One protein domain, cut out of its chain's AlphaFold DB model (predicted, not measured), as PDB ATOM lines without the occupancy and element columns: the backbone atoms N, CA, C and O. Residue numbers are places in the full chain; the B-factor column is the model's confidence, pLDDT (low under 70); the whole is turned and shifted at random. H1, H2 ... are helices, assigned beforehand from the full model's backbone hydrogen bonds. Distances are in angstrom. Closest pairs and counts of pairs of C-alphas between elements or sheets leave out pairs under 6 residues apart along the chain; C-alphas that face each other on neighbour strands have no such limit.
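Overview. This is residues 2 to 77 of the 297 residues of an uncharacterized protein of Vanilla planifolia (UniProt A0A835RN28). A long helix, H2, has H3 folded back beside its first part as a lopsided hairpin, with short H1 near that part too. The 76 printed residues have three named helices, H1, H2, H3, all helix. It is a loose rod, radius of gyration of the C-alphas 16.4 A, spanning 54 by 19 by 17 A.

Arrangement. Start at H1, residues 2 to 6, close but not clearly touching H2, residues 13 to 42; the closest C-alphas, of Phe 4 and Val 19, are 7.5 A apart. H2 touches H3, residues 59 to 77, with residues 13 to 24 alone; the closest C-alphas, of Ile 13 and Ile 69, are 6.5 A apart. This helical hairpin runs opposite ways at a shallow tilt of 14 degrees. H1 and H3 are apart. In H1, H2 and H3 every O i to N i+4 pair is within hydrogen-bond range.

Along the chain. Find C-alpha 2 at (-44.275, 2.049, 26.686), where H1 begins. H2 runs 43.4 A from C-alpha 13 to 42. H3 runs 26.8 A to C-alpha 77 at (-60.200, -21.692, 20.121).

Size, cuts and confidence. The farthest C-alphas, of Thr 44 and Ser 77, are 54.7 A apart. The printed part has no cut; the link H2 to H3 is long. Look for pLDDT under 70 at residues 56 and 76 to 77.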
ATOM      1  N   GLY A   2     -43.639   1.721  27.979       79.00
ATOM      2  CA  GLY A   2     -44.275   2.049  26.686       79.00
ATOM      3  C   GLY A   2     -43.998   1.073  25.530       79.00
ATOM      4  O   GLY A   2     -44.919   0.707  24.816       79.00
ATOM      5  N   ILE A   3     -42.771   0.555  25.417       83.38
ATOM      6  CA  ILE A   3     -42.364  -0.360  24.332       83.38
ATOM      7  C   ILE A   3     -43.128  -1.693  24.373       83.38
ATOM      8  O   ILE A   3     -43.492  -2.228  23.332       83.38
ATOM      9  N   PHE A   4     -43.381  -2.235  25.568       83.00
ATOM     10  CA  PHE A   4     -44.122  -3.494  25.706       83.00
ATOM     11  C   PHE A   4     -45.599  -3.329  25.378       83.00
ATOM     12  O   PHE A   4     -46.209  -4.277  24.914       83.00
ATOM     13  N   VAL A   5     -46.155  -2.139  25.614       83.31
ATOM     14  CA  VAL A   5     -47.544  -1.805  25.278       83.31
ATOM     15  C   VAL A   5     -47.688  -1.639  23.771       83.31
ATOM     16  O   VAL A   5     -48.625  -2.170  23.191       83.31
ATOM     17  N   ASP A   6     -46.742  -0.939  23.149       85.19
ATOM     18  CA  ASP A   6     -46.723  -0.699  21.705       85.19
ATOM     19  C   ASP A   6     -46.584  -2.014  20.923       85.19
ATOM     20  O   ASP A   6     -47.354  -2.305  20.015       85.19
ATOM     21  N   ARG A   7     -45.683  -2.897  21.372       85.25
ATOM     22  CA  ARG A   7     -45.479  -4.225  20.769       85.25
ATOM     23  C   ARG A   7     -46.458  -5.295  21.256       85.25
ATOM     24  O   ARG A   7     -46.354  -6.442  20.828       85.25
ATOM     25  N   PHE A   8     -47.383  -4.968  22.161       83.12
ATOM     26  CA  PHE A   8     -48.306  -5.947  22.744       83.12
ATOM     27  C   PHE A   8     -49.244  -6.548  21.695       83.12
ATOM     28  O   PHE A   8     -49.556  -7.737  21.745       83.12
ATOM     29  N   ALA A   9     -49.672  -5.728  20.730       81.56
ATOM     30  CA  ALA A   9     -50.590  -6.144  19.677       81.56
ATOM     31  C   ALA A   9     -49.975  -7.197  18.737       81.56
ATOM     32  O   ALA A   9     -50.677  -8.109  18.294       81.56
ATOM     33  N   ASP A  10     -48.665  -7.106  18.502       86.06
ATOM     34  CA  ASP A  10     -47.926  -7.953  17.560       86.06
ATOM     35  C   ASP A  10     -47.373  -9.240  18.197       86.06
ATOM     36  O   ASP A  10     -46.833 -10.104  17.506       86.06
ATOM     37  N   MET A  11     -47.490  -9.389  19.519       86.88
ATOM     38  CA  MET A  11     -46.895 -10.500  20.262       86.88
ATOM     39  C   MET A  11     -47.722 -11.795  20.171       86.88
ATOM     40  O   MET A  11     -48.917 -11.785  19.855       86.88
ATOM     41  N   GLU A  12     -47.096 -12.938  20.466       89.50
ATOM     42  CA  GLU A  12     -47.793 -14.221  20.619       89.50
ATOM     43  C   GLU A  12     -48.680 -14.223  21.878       89.50
ATOM     44  O   GLU A  12     -48.388 -13.544  22.862       89.50
ATOM     45  N   ILE A  13     -49.765 -15.011  21.869       87.50
ATOM     46  CA  ILE A  13     -50.723 -15.097  22.983       87.50
ATOM     47  C   ILE A  13     -50.016 -15.507  24.289       87.50
ATOM     48  O   ILE A  13     -50.264 -14.915  25.336       87.50
ATOM     49  N   THR A  14     -49.087 -16.460  24.234       88.94
ATOM     50  CA  THR A  14     -48.308 -16.940  25.390       88.94
ATOM     51  C   THR A  14     -47.453 -15.840  26.025       88.94
ATOM     52  O   THR A  14     -47.458 -15.672  27.245       88.94
ATOM     53  N   GLU A  15     -46.761 -15.049  25.209       89.19
ATOM     54  CA  GLU A  15     -45.937 -13.928  25.667       89.19
ATOM     55  C   GLU A  15     -46.795 -12.741  26.135       89.19
ATOM     56  O   GLU A  15     -46.472 -12.104  27.138       89.19
ATOM     57  N   SER A  16     -47.948 -12.499  25.503       88.19
ATOM     58  CA  SER A  16     -48.888 -11.454  25.930       88.19
ATOM     59  C   SER A  16     -49.433 -11.694  27.347       88.19
ATOM     60  O   SER A  16     -49.541 -10.750  28.129       88.19
ATOM     61  N   VAL A  17     -49.668 -12.953  27.738       91.19
ATOM     62  CA  VAL A  17     -50.079 -13.312  29.107       91.19
ATOM     63  C   VAL A  17     -48.970 -13.012  30.120       91.19
ATOM     64  O   VAL A  17     -49.247 -12.453  31.179       91.19
ATOM     65  N   LYS A  18     -47.706 -13.318  29.797       91.56
ATOM     66  CA  LYS A  18     -46.561 -13.015  30.678       91.56
ATOM     67  C   LYS A  18     -46.356 -11.513  30.850       91.56
ATOM     68  O   LYS A  18     -46.091 -11.041  31.954       91.56
ATOM     69  N   VAL A  19     -46.480 -10.759  29.758       90.81
ATOM     70  CA  VAL A  19     -46.410  -9.296  29.800       90.81
ATOM     71  C   VAL A  19     -47.546  -8.761  30.667       90.81
ATOM     72  O   VAL A  19     -47.294  -7.956  31.556       90.81
ATOM     73  N   TYR A  20     -48.774  -9.246  30.490       90.50
ATOM     74  CA  TYR A  20     -49.898  -8.844  31.331       90.50
ATOM     75  C   TYR A  20     -49.655  -9.111  32.826       90.50
ATOM     76  O   TYR A  20     -49.850  -8.199  33.628       90.50
ATOM     77  N   ASP A  21     -49.143 -10.288  33.202       91.94
ATOM     78  CA  ASP A  21     -48.793 -10.605  34.597       91.94
ATOM     79  C   ASP A  21     -47.727  -9.649  35.167       91.94
ATOM     80  O   ASP A  21     -47.866  -9.129  36.274       91.94
ATOM     81  N   LEU A  22     -46.694  -9.322  34.379       92.00
ATOM     82  CA  LEU A  22     -45.675  -8.353  34.783       92.00
ATOM     83  C   LEU A  22     -46.270  -6.956  35.010       92.00
ATOM     84  O   LEU A  22     -45.945  -6.300  36.001       92.00
ATOM     85  N   PHE A  23     -47.130  -6.496  34.099       89.81
ATOM     86  CA  PHE A  23     -47.811  -5.208  34.229       89.81
ATOM     87  C   PHE A  23     -48.761  -5.196  35.435       89.81
ATOM     88  O   PHE A  23     -48.809  -4.193  36.146       89.81
ATOM     89  N   TYR A  24     -49.459  -6.301  35.706       91.19
ATOM     90  CA  TYR A  24     -50.330  -6.459  36.871       91.19
ATOM     91  C   TYR A  24     -49.544  -6.445  38.191       91.19
ATOM     92  O   TYR A  24     -49.918  -5.768  39.152       91.19
ATOM     93  N   ARG A  25     -48.401  -7.135  38.250       91.62
ATOM     94  CA  ARG A  25     -47.518  -7.087  39.421       91.62
ATOM     95  C   ARG A  25     -46.936  -5.690  39.623       91.62
ATOM     96  O   ARG A  25     -46.905  -5.207  40.753       91.62
ATOM     97  N   LEU A  26     -46.532  -5.018  38.542       91.00
ATOM     98  CA  LEU A  26     -46.031  -3.648  38.623       91.00
ATOM     99  C   LEU A  26     -47.113  -2.684  39.120       91.00
ATOM    100  O   LEU A  26     -46.820  -1.854  39.976       91.00
ATOM    101  N   SER A  27     -48.359  -2.800  38.649       88.50
ATOM    102  CA  SER A  27     -49.440  -1.934  39.134       88.50
ATOM    103  C   SER A  27     -49.686  -2.114  40.630       88.50
ATOM    104  O   SER A  27     -49.864  -1.129  41.334       88.50
ATOM    105  N   LYS A  28     -49.603  -3.347  41.148       90.62
ATOM    106  CA  LYS A  28     -49.706  -3.601  42.594       90.62
ATOM    107  C   LYS A  28     -48.587  -2.932  43.392       90.62
ATOM    108  O   LYS A  28     -48.850  -2.375  44.454       90.62
ATOM    109  N   GLN A  29     -47.354  -2.963  42.886       91.06
ATOM    110  CA  GLN A  29     -46.232  -2.274  43.529       91.06
ATOM    111  C   GLN A  29     -46.394  -0.749  43.481       91.06
ATOM    112  O   GLN A  29     -46.092  -0.079  44.465       91.06
ATOM    113  N   LEU A  30     -46.915  -0.207  42.376       89.06
ATOM    114  CA  LEU A  30     -47.211   1.220  42.240       89.06
ATOM    115  C   LEU A  30     -48.320   1.688  43.185       89.06
ATOM    116  O   LEU A  30     -48.189   2.757  43.778       89.06
ATOM    117  N   ASP A  31     -49.366   0.886  43.386       89.75
ATOM    118  CA  ASP A  31     -50.409   1.180  44.374       89.75
ATOM    119  C   ASP A  31     -49.829   1.226  45.798       89.75
ATOM    120  O   ASP A  31     -50.121   2.151  46.557       89.75
ATOM    121  N   GLY A  32     -48.953   0.273  46.143       90.81
ATOM    122  CA  GLY A  32     -48.234   0.271  47.421       90.81
ATOM    123  C   GLY A  32     -47.321   1.489  47.589       90.81
ATOM    124  O   GLY A  32     -47.317   2.119  48.645       90.81
ATOM    125  N   LEU A  33     -46.602   1.875  46.532       90.19
ATOM    126  CA  LEU A  33     -45.750   3.065  46.527       90.19
ATOM    127  C   LEU A  33     -46.568   4.354  46.687       90.19
ATOM    128  O   LEU A  33     -46.191   5.229  47.460       90.19
ATOM    129  N   ARG A  34     -47.716   4.461  46.012       87.06
ATOM    130  CA  ARG A  34     -48.644   5.591  46.158       87.06
ATOM    131  C   ARG A  34     -49.192   5.680  47.580       87.06
ATOM    132  O   ARG A  34     -49.249   6.776  48.133       87.06
ATOM    133  N   ALA A  35     -49.577   4.549  48.171       90.94
ATOM    134  CA  ALA A  35     -50.016   4.504  49.561       90.94
ATOM    135  C   ALA A  35     -48.899   4.980  50.503       90.94
ATOM    136  O   ALA A  35     -49.139   5.827  51.363       90.94
ATOM    137  N   PHE A  36     -47.663   4.526  50.279       90.38
ATOM    138  CA  PHE A  36     -46.495   4.982  51.030       90.38
ATOM    139  C   PHE A  36     -46.244   6.488  50.869       90.38
ATOM    140  O   PHE A  36     -46.061   7.181  51.864       90.38
ATOM    141  N   TYR A  37     -46.316   7.030  49.652       88.44
ATOM    142  CA  TYR A  37     -46.155   8.469  49.418       88.44
ATOM    143  C   TYR A  37     -47.243   9.302  50.101       88.44
ATOM    144  O   TYR A  37     -46.920  10.303  50.736       88.44
ATOM    145  N   SER A  38     -48.503   8.855  50.068       88.56
ATOM    146  CA  SER A  38     -49.582   9.518  50.815       88.56
ATOM    147  C   SER A  38     -49.354   9.482  52.332       88.56
ATOM    148  O   SER A  38     -49.664  10.442  53.038       88.56
ATOM    149  N   TRP A  39     -48.741   8.408  52.841       92.06
ATOM    150  CA  TRP A  39     -48.348   8.316  54.242       92.06
ATOM    151  C   TRP A  39     -47.194   9.276  54.568       92.06
ATOM    152  O   TRP A  39     -47.287  10.015  55.547       92.06
ATOM    153  N   CYS A  40     -46.156   9.350  53.727       89.06
ATOM    154  CA  CYS A  40     -45.047  10.297  53.889       89.06
ATOM    155  C   CYS A  40     -45.513  11.759  53.888       89.06
ATOM    156  O   CYS A  40     -44.989  12.563  54.662       89.06
ATOM    157  N   GLU A  41     -46.501  12.092  53.051       87.62
ATOM    158  CA  GLU A  41     -47.149  13.405  53.035       87.62
ATOM    159  C   GLU A  41     -47.871  13.675  54.361       87.62
ATOM    160  O   GLU A  41     -47.625  14.698  55.001       87.62
ATOM    161  N   SER A  42     -48.692  12.727  54.832       90.62
ATOM    162  CA  SER A  42     -49.402  12.851  56.114       90.62
ATOM    163  C   SER A  42     -48.463  12.959  57.322       90.62
ATOM    164  O   SER A  42     -48.781  13.630  58.301       90.62
ATOM    165  N   ALA A  43     -47.284  12.340  57.237       89.50
ATOM    166  CA  ALA A  43     -46.262  12.362  58.272       89.50
ATOM    167  C   ALA A  43     -45.330  13.589  58.181       89.50
ATOM    168  O   ALA A  43     -44.453  13.752  59.027       89.50
ATOM    169  N   THR A  44     -45.504  14.471  57.185       85.25
ATOM    170  CA  THR A  44     -44.668  15.666  56.922       85.25
ATOM    171  C   THR A  44     -43.171  15.378  56.712       85.25
ATOM    172  O   THR A  44     -42.335  16.267  56.857       85.25
ATOM    173  N   ILE A  45     -42.822  14.137  56.349       82.44
ATOM    174  CA  ILE A  45     -41.429  13.659  56.267       82.44
ATOM    175  C   ILE A  45     -40.732  14.160  54.989       82.44
ATOM    176  O   ILE A  45     -39.533  14.431  55.004       82.44
ATOM    177  N   CYS A  46     -41.472  14.316  53.889       79.25
ATOM    178  CA  CYS A  46     -40.932  14.725  52.589       79.25
ATOM    179  C   CYS A  46     -41.731  15.880  51.987       79.25
ATOM    180  O   CYS A  46     -42.927  16.033  52.243       79.25
ATOM    181  N   ARG A  47     -41.071  16.693  51.155       78.38
ATOM    182  CA  ARG A  47     -41.737  17.762  50.409       78.38
ATOM    183  C   ARG A  47     -42.381  17.172  49.154       78.38
ATOM    184  O   ARG A  47     -41.793  16.291  48.534       78.38
ATOM    185  N   PRO A  48     -43.532  17.695  48.702       72.19
ATOM    186  CA  PRO A  48     -44.208  17.196  47.502       72.19
ATOM    187  C   PRO A  48     -43.350  17.290  46.222       72.19
ATOM    188  O   PRO A  48     -43.642  16.617  45.243       72.19
ATOM    189  N   ALA A  49     -42.285  18.102  46.228       73.56
ATOM    190  CA  ALA A  49     -41.344  18.254  45.117       73.56
ATOM    191  C   ALA A  49     -40.314  17.114  44.996       73.56
ATOM    192  O   ALA A  49     -39.670  16.998  43.956       73.56
ATOM    193  N   ASP A  50     -40.159  16.288  46.033       77.75
ATOM    194  CA  ASP A  50     -39.186  15.189  46.050       77.75
ATOM    195  C   ASP A  50     -39.763  13.893  45.452       77.75
ATOM    196  O   ASP A  50     -39.032  12.925  45.231       77.75
ATOM    197  N   PHE A  51     -41.072  13.857  45.171       75.44
ATOM    198  CA  PHE A  51     -41.732  12.693  44.591       75.44
ATOM    199  C   PHE A  51     -41.698  12.767  43.059       75.44
ATOM    200  O   PHE A  51     -42.272  13.693  42.478       75.44
ATOM    201  N   PRO A  52     -41.058  11.805  42.369       78.44
ATOM    202  CA  PRO A  52     -41.158  11.720  40.920       78.44
ATOM    203  C   PRO A  52     -42.606  11.418  40.517       78.44
ATOM    204  O   PRO A  52     -43.281  10.618  41.168       78.44
ATOM    205  N   ASP A  53     -43.079  12.033  39.431       73.50
ATOM    206  CA  ASP A  53     -44.417  11.759  38.907       73.50
ATOM    207  C   ASP A  53     -44.447  10.342  38.326       73.50
ATOM    208  O   ASP A  53     -43.823  10.042  37.301       73.50
ATOM    209  N   VAL A  54     -45.104   9.431  39.040       73.44
ATOM    210  CA  VAL A  54     -45.142   8.025  38.654       73.44
ATOM    211  C   VAL A  54     -46.316   7.809  37.707       73.44
ATOM    212  O   VAL A  54     -47.474   7.739  38.129       73.44
ATOM    213  N   GLU A  55     -46.015   7.692  36.412       70.44
ATOM    214  CA  GLU A  55     -47.004   7.362  35.386       70.44
ATOM    215  C   GLU A  55     -47.583   5.966  35.664       70.44
ATOM    216  O   GLU A  55     -46.928   4.932  35.501       70.44
ATOM    217  N   ASN A  56     -48.831   5.934  36.129       67.69
ATOM    218  CA  ASN A  56     -49.474   4.696  36.543       67.69
ATOM    219  C   ASN A  56     -50.005   3.933  35.330       67.69
ATOM    220  O   ASN A  56     -50.639   4.498  34.436       67.69
ATOM    221  N   ILE A  57     -49.840   2.611  35.346       75.19
ATOM    222  CA  ILE A  57     -50.617   1.738  34.470       75.19
ATOM    223  C   ILE A  57     -52.059   1.814  34.973       75.19
ATOM    224  O   ILE A  57     -52.412   1.193  35.971       75.19
ATOM    225  N   THR A  58     -52.896   2.615  34.315       75.44
ATOM    226  CA  THR A  58     -54.303   2.739  34.701       75.44
ATOM    227  C   THR A  58     -54.965   1.362  34.656       75.44
ATOM    228  O   THR A  58     -54.739   0.594  33.719       75.44
ATOM    229  N   SER A  59     -55.843   1.061  35.615       79.75
ATOM    230  CA  SER A  59     -56.663  -0.164  35.615       79.75
ATOM    231  C   SER A  59     -57.404  -0.376  34.287       79.75
ATOM    232  O   SER A  59     -57.552  -1.504  33.821       79.75
ATOM    233  N   SER A  60     -57.787   0.718  33.619       83.25
ATOM    234  CA  SER A  60     -58.344   0.716  32.263       83.25
ATOM    235  C   SER A  60     -57.412   0.081  31.223       83.25
ATOM    236  O   SER A  60     -57.874  -0.683  30.379       83.25
ATOM    237  N   LYS A  61     -56.103   0.343  31.301       84.88
ATOM    238  CA  LYS A  61     -55.102  -0.199  30.377       84.88
ATOM    239  C   LYS A  61     -54.878  -1.692  30.597       84.88
ATOM    240  O   LYS A  61     -54.811  -2.433  29.625       84.88
ATOM    241  N   LEU A  62     -54.829  -2.138  31.855       89.44
ATOM    242  CA  LEU A  62     -54.778  -3.568  32.182       89.44
ATOM    243  C   LEU A  62     -56.017  -4.296  31.665       89.44
ATOM    244  O   LEU A  62     -55.890  -5.319  31.006       89.44
ATOM    245  N   ARG A  63     -57.205  -3.726  31.886       90.12
ATOM    246  CA  ARG A  63     -58.456  -4.295  31.381       90.12
ATOM    247  C   ARG A  63     -58.454  -4.437  29.858       90.12
ATOM    248  O   ARG A  63     -58.853  -5.476  29.353       90.12
ATOM    249  N   LEU A  64     -57.959  -3.433  29.132       90.12
ATOM    250  CA  LEU A  64     -57.836  -3.506  27.674       90.12
ATOM    251  C   LEU A  64     -56.892  -4.638  27.232       90.12
ATOM    252  O   LEU A  64     -57.172  -5.327  26.255       90.12
ATOM    253  N   MET A  65     -55.782  -4.834  27.949       89.12
ATOM    254  CA  MET A  65     -54.835  -5.921  27.675       89.12
ATOM    255  C   MET A  65     -55.455  -7.297  27.966       89.12
ATOM    256  O   MET A  65     -55.281  -8.207  27.159       89.12
ATOM    257  N   ASP A  66     -56.225  -7.436  29.048       91.31
ATOM    258  CA  ASP A  66     -56.970  -8.659  29.385       91.31
ATOM    259  C   ASP A  66     -58.038  -8.989  28.328       91.31
ATOM    260  O   ASP A  66     -58.073 -10.099  27.789       91.31
ATOM    261  N   ASP A  67     -58.838  -7.993  27.932       91.00
ATOM    262  CA  ASP A  67     -59.843  -8.126  26.874       91.00
ATOM    263  C   ASP A  67     -59.192  -8.508  25.531       91.00
ATOM    264  O   ASP A  67     -59.720  -9.345  24.792       91.00
ATOM    265  N   PHE A  68     -58.012  -7.958  25.219       89.75
ATOM    266  CA  PHE A  68     -57.254  -8.301  24.012       89.75
ATOM    267  C   PHE A  68     -56.758  -9.754  24.028       89.75
ATOM    268  O   PHE A  68     -56.956 -10.478  23.046       89.75
ATOM    269  N   ILE A  69     -56.174 -10.208  25.144       90.50
ATOM    270  CA  ILE A  69     -55.742 -11.604  25.325       90.50
ATOM    271  C   ILE A  69     -56.940 -12.544  25.175       90.50
ATOM    272  O   ILE A  69     -56.876 -13.527  24.431       90.50
ATOM    273  N   ARG A  70     -58.057 -12.231  25.841       90.56
ATOM    274  CA  ARG A  70     -59.277 -13.042  25.813       90.56
ATOM    275  C   ARG A  70     -59.880 -13.112  24.414       90.56
ATOM    276  O   ARG A  70     -60.268 -14.195  23.975       90.56
ATOM    277  N   ASN A  71     -59.909 -11.995  23.687       88.81
ATOM    278  CA  ASN A  71     -60.393 -11.955  22.312       88.81
ATOM    279  C   ASN A  71     -59.515 -12.829  21.399       88.81
ATOM    280  O   ASN A  71     -60.035 -13.712  20.716       88.81
ATOM    281  N   ARG A  72     -58.182 -12.690  21.452       86.19
ATOM    282  CA  ARG A  72     -57.270 -13.509  20.632       86.19
ATOM    283  C   ARG A  72     -57.317 -14.997  20.978       86.19
ATOM    284  O   ARG A  72     -57.337 -15.828  20.071       86.19
ATOM    285  N   SER A  73     -57.406 -15.335  22.263       84.44
ATOM    286  CA  SER A  73     -57.586 -16.716  22.722       84.44
ATOM    287  C   SER A  73     -58.915 -17.310  22.229       84.44
ATOM    288  O   SER A  73     -58.967 -18.440  21.746       84.44
ATOM    289  N   SER A  74     -59.994 -16.521  22.232       81.12
ATOM    290  CA  SER A  74     -61.288 -16.978  21.717       81.12
ATOM    291  C   SER A  74     -61.276 -17.238  20.206       81.12
ATOM    292  O   SER A  74     -61.896 -18.198  19.760       81.12
ATOM    293  N   PHE A  75     -60.528 -16.449  19.425       70.94
ATOM    294  CA  PHE A  75     -60.358 -16.659  17.983       70.94
ATOM    295  C   PHE A  75     -59.543 -17.917  17.670       70.94
ATOM    296  O   PHE A  75     -59.904 -18.654  16.754       70.94
ATOM    297  N   THR A  76     -58.493 -18.205  18.447       66.69
ATOM    298  CA  THR A  76     -57.701 -19.431  18.251       66.69
ATOM    299  C   THR A  76     -58.463 -20.685  18.677       66.69
ATOM    300  O   THR A  76     -58.284 -21.737  18.077       66.69
ATOM    301  N   SER A  77     -59.351 -20.580  19.673       60.50
ATOM    302  CA  SER A  77     -60.200 -21.692  20.121       60.50
ATOM    303  C   SER A  77     -61.452 -21.896  19.254       60.50
ATOM    304  O   SER A  77     -62.069 -22.957  19.333       60.50
TER     305      SER A  77